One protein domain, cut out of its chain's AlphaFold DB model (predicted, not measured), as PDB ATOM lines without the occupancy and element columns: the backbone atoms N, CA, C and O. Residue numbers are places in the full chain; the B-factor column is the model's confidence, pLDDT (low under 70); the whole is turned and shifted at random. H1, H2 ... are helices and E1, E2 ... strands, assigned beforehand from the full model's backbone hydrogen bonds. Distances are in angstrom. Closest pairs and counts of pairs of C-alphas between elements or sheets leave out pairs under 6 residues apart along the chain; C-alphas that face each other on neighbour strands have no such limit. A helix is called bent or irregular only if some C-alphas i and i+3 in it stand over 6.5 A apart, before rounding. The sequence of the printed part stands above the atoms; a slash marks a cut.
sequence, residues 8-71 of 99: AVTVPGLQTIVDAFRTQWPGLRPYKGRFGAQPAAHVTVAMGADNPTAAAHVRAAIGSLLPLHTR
ATOM      1  N   ALA A   8      11.333  20.589  40.406       91.75
ATOM      2  CA  ALA A   8      11.313  19.422  39.543       91.75
ATOM      3  C   ALA A   8      12.074  19.684  38.243       91.75
ATOM      4  O   ALA A   8      12.102  20.811  37.745       91.75
ATOM      5  N   VAL A   9      12.652  18.620  37.694       92.94
ATOM      6  CA  VAL A   9      13.311  18.599  36.384       92.94
ATOM      7  C   VAL A   9      12.446  17.776  35.439       92.94
ATOM      8  O   VAL A   9      12.085  16.644  35.766       92.94
ATOM      9  N   THR A  10      12.079  18.333  34.286       92.50
ATOM     10  CA  THR A  10      11.274  17.615  33.292       92.50
ATOM     11  C   THR A  10      12.088  16.505  32.633       92.50
ATOM     12  O   THR A  10      13.282  16.649  32.377       92.50
ATOM     13  N   VAL A  11      11.428  15.388  32.330       94.19
ATOM     14  CA  VAL A  11      12.025  14.234  31.646       94.19
ATOM     15  C   VAL A  11      11.147  13.871  30.446       94.19
ATOM     16  O   VAL A  11      10.387  12.901  30.505       94.19
ATOM     17  N   PRO A  12      11.215  14.640  29.342       93.44
ATOM     18  CA  PRO A  12      10.311  14.464  28.202       93.44
ATOM     19  C   PRO A  12      10.331  13.049  27.612       93.44
ATOM     20  O   PRO A  12       9.300  12.553  27.171       93.44
ATOM     21  N   GLY A  13      11.478  12.360  27.676       92.06
ATOM     22  CA  GLY A  13      11.627  10.988  27.181       92.06
ATOM     23  C   GLY A  13      10.758   9.938  27.890       92.06
ATOM     24  O   GLY A  13      10.606   8.841  27.367       92.06
ATOM     25  N   LEU A  14      10.167  10.255  29.050       93.50
ATOM     26  CA  LEU A  14       9.237   9.368  29.762       93.50
ATOM     27  C   LEU A  14       7.764   9.782  29.607       93.50
ATOM     28  O   LEU A  14       6.888   9.126  30.173       93.50
ATOM     29  N   GLN A  15       7.464  10.841  28.843       94.19
ATOM     30  CA  GLN A  15       6.101  11.368  28.733       94.19
ATOM     31  C   GLN A  15       5.124  10.336  28.160       94.19
ATOM     32  O   GLN A  15       4.035  10.176  28.700       94.19
ATOM     33  N   THR A  16       5.535   9.563  27.152       93.56
ATOM     34  CA  THR A  16       4.690   8.519  26.552       93.56
ATOM     35  C   THR A  16       4.240   7.471  27.572       93.56
ATOM     36  O   THR A  16       3.101   7.017  27.518       93.56
ATOM     37  N   ILE A  17       5.094   7.116  28.540       92.00
ATOM     38  CA  ILE A  17       4.723   6.190  29.619       92.00
ATOM     39  C   ILE A  17       3.685   6.853  30.529       92.00
ATOM     40  O   ILE A  17       2.654   6.250  30.820       92.00
ATOM     41  N   VAL A  18       3.918   8.101  30.951       91.81
ATOM     42  CA  VAL A  18       2.958   8.852  31.780       91.81
ATOM     43  C   VAL A  18       1.595   8.948  31.091       91.81
ATOM     44  O   VAL A  18       0.573   8.661  31.717       91.81
ATOM     45  N   ASP A  19       1.575   9.281  29.802       92.06
ATOM     46  CA  ASP A  19       0.351   9.392  29.012       92.06
ATOM     47  C   ASP A  19      -0.371   8.040  28.895       92.06
ATOM     48  O   ASP A  19      -1.585   7.984  29.083       92.06
ATOM     49  N   ALA A  20       0.354   6.933  28.685       92.12
ATOM     50  CA  ALA A  20      -0.236   5.594  28.635       92.12
ATOM     51  C   ALA A  20      -0.958   5.227  29.946       92.12
ATOM     52  O   ALA A  20      -2.102   4.768  29.918       92.12
ATOM     53  N   PHE A  21      -0.348   5.510  31.104       89.56
ATOM     54  CA  PHE A  21      -0.998   5.317  32.408       89.56
ATOM     55  C   PHE A  21      -2.237   6.211  32.576       89.56
ATOM     56  O   PHE A  21      -3.253   5.777  33.125       89.56
ATOM     57  N   ARG A  22      -2.192   7.465  32.111       88.81
ATOM     58  CA  ARG A  22      -3.362   8.358  32.171       88.81
ATOM     59  C   ARG A  22      -4.511   7.857  31.297       88.81
ATOM     60  O   ARG A  22      -5.652   7.901  31.755       88.81
ATOM     61  N   THR A  23      -4.208   7.364  30.099       91.56
ATOM     62  CA  THR A  23      -5.190   6.804  29.160       91.56
ATOM     63  C   THR A  23      -5.826   5.527  29.699       91.56
ATOM     64  O   THR A  23      -7.042   5.386  29.630       91.56
ATOM     65  N   GLN A  24      -5.030   4.626  30.283       92.50
ATOM     66  CA  GLN A  24      -5.528   3.354  30.810       92.50
ATOM     67  C   GLN A  24      -6.389   3.528  32.074       92.50
ATOM     68  O   GLN A  24      -7.342   2.779  32.288       92.50
ATOM     69  N   TRP A  25      -6.090   4.531  32.908       89.56
ATOM     70  CA  TRP A  25      -6.830   4.809  34.145       89.56
ATOM     71  C   TRP A  25      -7.315   6.266  34.210       89.56
ATOM     72  O   TRP A  25      -6.867   7.045  35.066       89.56
ATOM     73  N   PRO A  26      -8.285   6.658  33.361       86.69
ATOM     74  CA  PRO A  26      -8.699   8.053  33.224       86.69
ATOM     75  C   PRO A  26      -9.350   8.596  34.499       86.69
ATOM     76  O   PRO A  26      -9.210   9.782  34.797       86.69
ATOM     77  N   GLY A  27     -10.007   7.739  35.290       85.56
ATOM     78  CA  GLY A  27     -10.612   8.089  36.580       85.56
ATOM     79  C   GLY A  27      -9.615   8.232  37.734       85.56
ATOM     80  O   GLY A  27      -9.903   8.930  38.706       85.56
ATOM     81  N   LEU A  28      -8.418   7.644  37.630       85.00
ATOM     82  CA  LEU A  28      -7.407   7.759  38.678       85.00
ATOM     83  C   LEU A  28      -6.912   9.209  38.744       85.00
ATOM     84  O   LEU A  28      -6.677   9.845  37.715       85.00
ATOM     85  N   ARG A  29      -6.763   9.754  39.948       81.06
ATOM     86  CA  ARG A  29      -6.188  11.085  40.188       81.06
ATOM     87  C   ARG A  29      -4.995  10.912  41.127       81.06
ATOM     88  O   ARG A  29      -5.191  10.965  42.344       81.06
ATOM     89  N   PRO A  30      -3.781  10.662  40.598       75.06
ATOM     90  CA  PRO A  30      -2.585  10.539  41.426       75.06
ATOM     91  C   PRO A  30      -2.476  11.725  42.385       75.06
ATOM     92  O   PRO A  30      -2.695  12.869  41.980       75.06
ATOM     93  N   TYR A  31      -2.209  11.441  43.662       79.38
ATOM     94  CA  TYR A  31      -2.138  12.451  44.721       79.38
ATOM     95  C   TYR A  31      -3.376  13.366  44.779       79.38
ATOM     96  O   TYR A  31      -3.251  14.574  44.930       79.38
ATOM     97  N   LYS A  32      -4.586  12.818  44.596       82.62
ATOM     98  CA  LYS A  32      -5.845  13.593  44.541       82.62
ATOM     99  C   LYS A  32      -5.847  14.698  43.466       82.62
ATOM    100  O   LYS A  32      -6.575  15.674  43.582       82.62
ATOM    101  N   GLY A  33      -5.050  14.543  42.404       83.50
ATOM    102  CA  GLY A  33      -4.962  15.508  41.303       83.50
ATOM    103  C   GLY A  33      -3.966  16.646  41.534       83.50
ATOM    104  O   GLY A  33      -3.950  17.591  40.751       83.50
ATOM    105  N   ARG A  34      -3.112  16.537  42.560       80.88
ATOM    106  CA  ARG A  34      -2.088  17.521  42.955       80.88
ATOM    107  C   ARG A  34      -1.215  18.044  41.804       80.88
ATOM    108  O   ARG A  34      -0.825  19.203  41.813       80.88
ATOM    109  N   PHE A  35      -0.973  17.226  40.777       80.31
ATOM    110  CA  PHE A  35      -0.157  17.584  39.603       80.31
ATOM    111  C   PHE A  35      -0.970  17.904  38.330       80.31
ATOM    112  O   PHE A  35      -0.415  18.006  37.234       80.31
ATOM    113  N   GLY A  36      -2.288  18.080  38.458       83.25
ATOM    114  CA  GLY A  36      -3.203  18.324  37.342       83.25
ATOM    115  C   GLY A  36      -3.642  17.055  36.601       83.25
ATOM    116  O   GLY A  36      -3.313  15.932  36.982       83.25
ATOM    117  N   ALA A  37      -4.433  17.238  35.538       81.62
ATOM    118  CA  ALA A  37      -5.044  16.137  34.783       81.62
ATOM    119  C   ALA A  37      -4.046  15.361  33.903       81.62
ATOM    120  O   ALA A  37      -4.178  14.144  33.743       81.62
ATOM    121  N   GLN A  38      -3.051  16.073  33.369       82.81
ATOM    122  CA  GLN A  38      -1.986  15.543  32.524       82.81
ATOM    123  C   GLN A  38      -0.643  16.123  32.992       82.81
ATOM    124  O   GLN A  38      -0.208  17.171  32.508       82.81
ATOM    125  N   PRO A  39      -0.024  15.523  34.021       85.56
ATOM    126  CA  PRO A  39       1.254  16.000  34.522       85.56
ATOM    127  C   PRO A  39       2.364  15.741  33.500       85.56
ATOM    128  O   PRO A  39       2.407  14.689  32.863       85.56
ATOM    129  N   ALA A  40       3.295  16.689  33.382       90.38
ATOM    130  CA  ALA A  40       4.536  16.450  32.658       90.38
ATOM    131  C   ALA A  40       5.363  15.391  33.401       90.38
ATOM    132  O   ALA A  40       5.443  15.435  34.633       90.38
ATOM    133  N   ALA A  41       6.005  14.478  32.679       92.75
ATOM    134  CA  ALA A  41       6.993  13.573  33.247       92.75
ATOM    135  C   ALA A  41       8.141  14.393  33.851       92.75
ATOM    136  O   ALA A  41       8.735  15.247  33.185       92.75
ATOM    137  N   HIS A  42       8.433  14.164  35.128       92.88
ATOM    138  CA  HIS A  42       9.456  14.903  35.855       92.88
ATOM    139  C   HIS A  42      10.036  14.082  37.003       92.88
ATOM    140  O   HIS A  42       9.417  13.134  37.485       92.88
ATOM    141  N   VAL A  43      11.214  14.496  37.463       92.00
ATOM    142  CA  VAL A  43      11.809  14.065  38.727       92.00
ATOM    143  C   VAL A  43      11.734  15.228  39.701       92.00
ATOM    144  O   VAL A  43      12.258  16.310  39.433       92.00
ATOM    145  N   THR A  44      11.078  15.009  40.834       91.69
ATOM    146  CA  THR A  44      11.116  15.940  41.962       91.69
ATOM    147  C   THR A  44      12.493  15.875  42.615       91.69
ATOM    148  O   THR A  44      12.907  14.812  43.068       91.69
ATOM    149  N   VAL A  45      13.190  17.009  42.675       92.25
ATOM    150  CA  VAL A  45      14.531  17.135  43.279       92.25
ATOM    151  C   VAL A  45      14.502  17.833  44.638       92.25
ATOM    152  O   VAL A  45      15.423  17.668  45.430       92.25
ATOM    153  N   ALA A  46      13.432  18.573  44.943       92.31
ATOM    154  CA  ALA A  46      13.159  19.079  46.284       92.31
ATOM    155  C   ALA A  46      11.652  19.206  46.538       92.31
ATOM    156  O   ALA A  46      10.881  19.509  45.624       92.31
ATOM    157  N   MET A  47      11.265  19.007  47.798       89.62
ATOM    158  CA  MET A  47       9.911  19.192  48.329       89.62
ATOM    159  C   MET A  47       9.966  20.145  49.531       89.62
ATOM    160  O   MET A  47      10.995  20.211  50.201       89.62
ATOM    161  N   GLY A  48       8.876  20.866  49.813       86.69
ATOM    162  CA  GLY A  48       8.816  21.845  50.913       86.69
ATOM    163  C   GLY A  48       9.605  23.133  50.647       86.69
ATOM    164  O   GLY A  48       9.923  23.881  51.567       86.69
ATOM    165  N   ALA A  49       9.945  23.407  49.386       86.94
ATOM    166  CA  ALA A  49      10.621  24.630  48.962       86.94
ATOM    167  C   ALA A  49       9.616  25.784  48.787       86.94
ATOM    168  O   ALA A  49       9.527  26.389  47.717       86.94
ATOM    169  N   ASP A  50       8.816  26.056  49.821       87.19
ATOM    170  CA  ASP A  50       7.748  27.066  49.778       87.19
ATOM    171  C   ASP A  50       8.310  28.493  49.726       87.19
ATOM    172  O   ASP A  50       7.694  29.400  49.169       87.19
ATOM    173  N   ASN A  51       9.521  28.687  50.257       90.38
ATOM    174  CA  ASN A  51      10.267  29.931  50.136       90.38
ATOM    175  C   ASN A  51      10.839  30.075  48.704       90.38
ATOM    176  O   ASN A  51      11.682  29.262  48.305       90.38
ATOM    177  N   PRO A  52      10.471  31.129  47.944       89.19
ATOM    178  CA  PRO A  52      10.945  31.326  46.572       89.19
ATOM    179  C   PRO A  52      12.468  31.425  46.439       89.19
ATOM    180  O   PRO A  52      13.028  30.907  45.473       89.19
ATOM    181  N   THR A  53      13.147  32.042  47.408       92.12
ATOM    182  CA  THR A  53      14.612  32.159  47.443       92.12
ATOM    183  C   THR A  53      15.262  30.791  47.620       92.12
ATOM    184  O   THR A  53      16.207  30.458  46.906       92.12
ATOM    185  N   ALA A  54      14.720  29.958  48.515       90.69
ATOM    186  CA  ALA A  54      15.197  28.589  48.694       90.69
ATOM    187  C   ALA A  54      14.984  27.758  47.418       90.69
ATOM    188  O   ALA A  54      15.908  27.095  46.946       90.69
ATOM    189  N   ALA A  55      13.803  27.857  46.800       91.69
ATOM    190  CA  ALA A  55      13.514  27.178  45.540       91.69
ATOM    191  C   ALA A  55      14.441  27.641  44.399       91.69
ATOM    192  O   ALA A  55      14.871  26.823  43.586       91.69
ATOM    193  N   ALA A  56      14.766  28.936  44.326       92.50
ATOM    194  CA  ALA A  56      15.704  29.481  43.344       92.50
ATOM    195  C   ALA A  56      17.130  28.950  43.553       92.50
ATOM    196  O   ALA A  56      17.758  28.526  42.583       92.50
ATOM    197  N   HIS A  57      17.610  28.888  44.800       93.06
ATOM    198  CA  HIS A  57      18.909  28.286  45.111       93.06
ATOM    199  C   HIS A  57      18.979  26.811  44.711       93.06
ATOM    200  O   HIS A  57      19.950  26.407  44.073       93.06
ATOM    201  N   VAL A  58      17.943  26.020  45.007       93.69
ATOM    202  CA  VAL A  58      17.890  24.616  44.569       93.69
ATOM    203  C   VAL A  58      17.914  24.524  43.043       93.69
ATOM    204  O   VAL A  58      18.678  23.735  42.497       93.69
ATOM    205  N   ARG A  59      17.133  25.349  42.330       93.38
ATOM    206  CA  ARG A  59      17.148  25.360  40.854       93.38
ATOM    207  C   ARG A  59      18.531  25.685  40.293       93.38
ATOM    208  O   ARG A  59      18.951  25.018  39.355       93.38
ATOM    209  N   ALA A  60      19.233  26.664  40.863       94.38
ATOM    210  CA  ALA A  60      20.583  27.025  40.433       94.38
ATOM    211  C   ALA A  60      21.585  25.886  40.684       94.38
ATOM    212  O   ALA A  60      22.350  25.535  39.786       94.38
ATOM    213  N   ALA A  61      21.532  25.268  41.868       94.50
ATOM    214  CA  ALA A  61      22.400  24.149  42.230       94.50
ATOM    215  C   ALA A  61      22.152  22.902  41.366       94.50
ATOM    216  O   ALA A  61      23.091  22.212  40.995       94.50
ATOM    217  N   ILE A  62      20.897  22.612  41.018       94.19
ATOM    218  CA  ILE A  62      20.564  21.498  40.120       94.19
ATOM    219  C   ILE A  62      20.939  21.833  38.675       94.19
ATOM    220  O   ILE A  62      21.442  20.970  37.960       94.19
ATOM    221  N   GLY A  63      20.737  23.081  38.245       93.75
ATOM    222  CA  GLY A  63      21.068  23.533  36.895       93.75
ATOM    223  C   GLY A  63      22.540  23.334  36.532       93.75
ATOM    224  O   GLY A  63      22.827  22.970  35.396       93.75
ATOM    225  N   SER A  64      23.465  23.491  37.486       93.31
ATOM    226  CA  SER A  64      24.899  23.254  37.256       93.31
ATOM    227  C   SER A  64      25.286  21.775  37.125       93.31
ATOM    228  O   SER A  64      26.394  21.480  36.685       93.31
ATOM    229  N   LEU A  65      24.392  20.850  37.490       92.69
ATOM    230  CA  LEU A  65      24.605  19.399  37.406       92.69
ATOM    231  C   LEU A  65      23.967  18.770  36.158       92.69
ATOM    232  O   LEU A  65      24.111  17.568  35.935       92.69
ATOM    233  N   LEU A  66      23.229  19.551  35.367       93.06
ATOM    234  CA  LEU A  66      22.526  19.080  34.177       93.06
ATOM    235  C   LEU A  66      23.304  19.418  32.887       93.06
ATOM    236  O   LEU A  66      23.963  20.455  32.827       93.06
ATOM    237  N   PRO A  67      23.200  18.582  31.832       92.12
ATOM    238  CA  PRO A  67      22.329  17.410  31.737       92.12
ATOM    239  C   PRO A  67      22.902  16.168  32.437       92.12
ATOM    240  O   PRO A  67      24.064  15.812  32.265       92.12
ATOM    241  N   LEU A  68      22.040  15.464  33.177       90.44
ATOM    242  CA  LEU A  68      22.323  14.136  33.715       90.44
ATOM    243  C   LEU A  68      21.573  13.102  32.880       90.44
ATOM    244  O   LEU A  68      20.359  13.201  32.695       90.44
ATOM    245  N   HIS A  69      22.297  12.098  32.396       91.06
ATOM    246  CA  HIS A  69      21.733  11.018  31.598       91.06
ATOM    247  C   HIS A  69      21.740   9.711  32.382       91.06
ATOM    248  O   HIS A  69      22.737   9.330  32.990       91.06
ATOM    249  N   THR A  70      20.610   9.012  32.350       91.44
ATOM    250  CA  THR A  70      20.468   7.665  32.900       91.44
ATOM    251  C   THR A  70      19.368   6.920  32.150       91.44
ATOM    252  O   THR A  70      18.641   7.508  31.344       91.44
ATOM    253  N   ARG A  71      19.240   5.617  32.405       91.00
ATOM    254  CA  ARG A  71      18.229   4.755  31.795       91.00
ATOM    255  C   ARG A  71      17.203   4.323  32.838       91.00
ATOM    256  O   ARG A  71      17.559   3.706  33.837       91.00
TER     257      ARG A  71
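AT A GLANCE: This is residues 8 to 71 of the 99 residues of an uncharacterized protein of Streptomyces olivochromogenes (UniProt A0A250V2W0). Look first for a small two-stranded sheet, E1 and E2, in the middle of a flat, open frame: H3 is at one end, beside the part of E2 that runs on past E1, and H1 runs away from the sheet toward the other end. From H1 the chain loops round through the little helix H2 and comes back to E2, with an open space between. The printed part has 64 residues, with three named helices and two named strands in the order E1, H1, H2, E2, H3; the sheet is antiparallel and the class is mixed, helices and strands. The whole is loose, with a radius of gyration of the C-alphas of 14.0 A and spans of 37 by 28 by 12 A.

IN THESE COORDINATES: Find C-alpha 8 at (11.313, 19.422, 39.543), where E1, residues 8 to 10, begins. E2, residues 42 to 49, covers 16.4 A and bends by 63 degrees at residue 45. H1, residues 12 to 24, runs 19.5 A to C-alpha 24 at (-5.528, 3.354, 30.810); it is irregular, with C-alphas 13 and 16 7.4 A apart. H2 is residues 30 to 33. H3, residues 52 to 63, runs 16.0 A to C-alpha 63 at (21.068, 23.533, 36.895).

HOW THE PARTS SIT: Look at E1 and E2, antiparallel at 163 degrees: N 9 and O 43 are 2.9 A apart, within hydrogen-bond range. The closest C-alphas of E2 and H3 are those of Ala 49 and Ala 55, 5.2 A apart. E1 and H3 are near each other, with 6 pairs of C-alphas within 10 A. The closest C-alphas of H1 and E2 are those of Pro 12 and His 42, 7.7 A apart. H1, H2 and H3 touch no helix. In H3 every O i to N i+4 pair is within hydrogen-bond range, in H1 7 of 9; H2 is too short for such a pair.

THE WHOLE: The C-alphas of Gln 24 and Thr 53, the two farthest apart, are 38.9 A from each other. Residues 31 to 36, of which 31 to 33 belong to H2, stand free. The printed part has no cut, no link is long, and no printed residue has a pLDDT under 70.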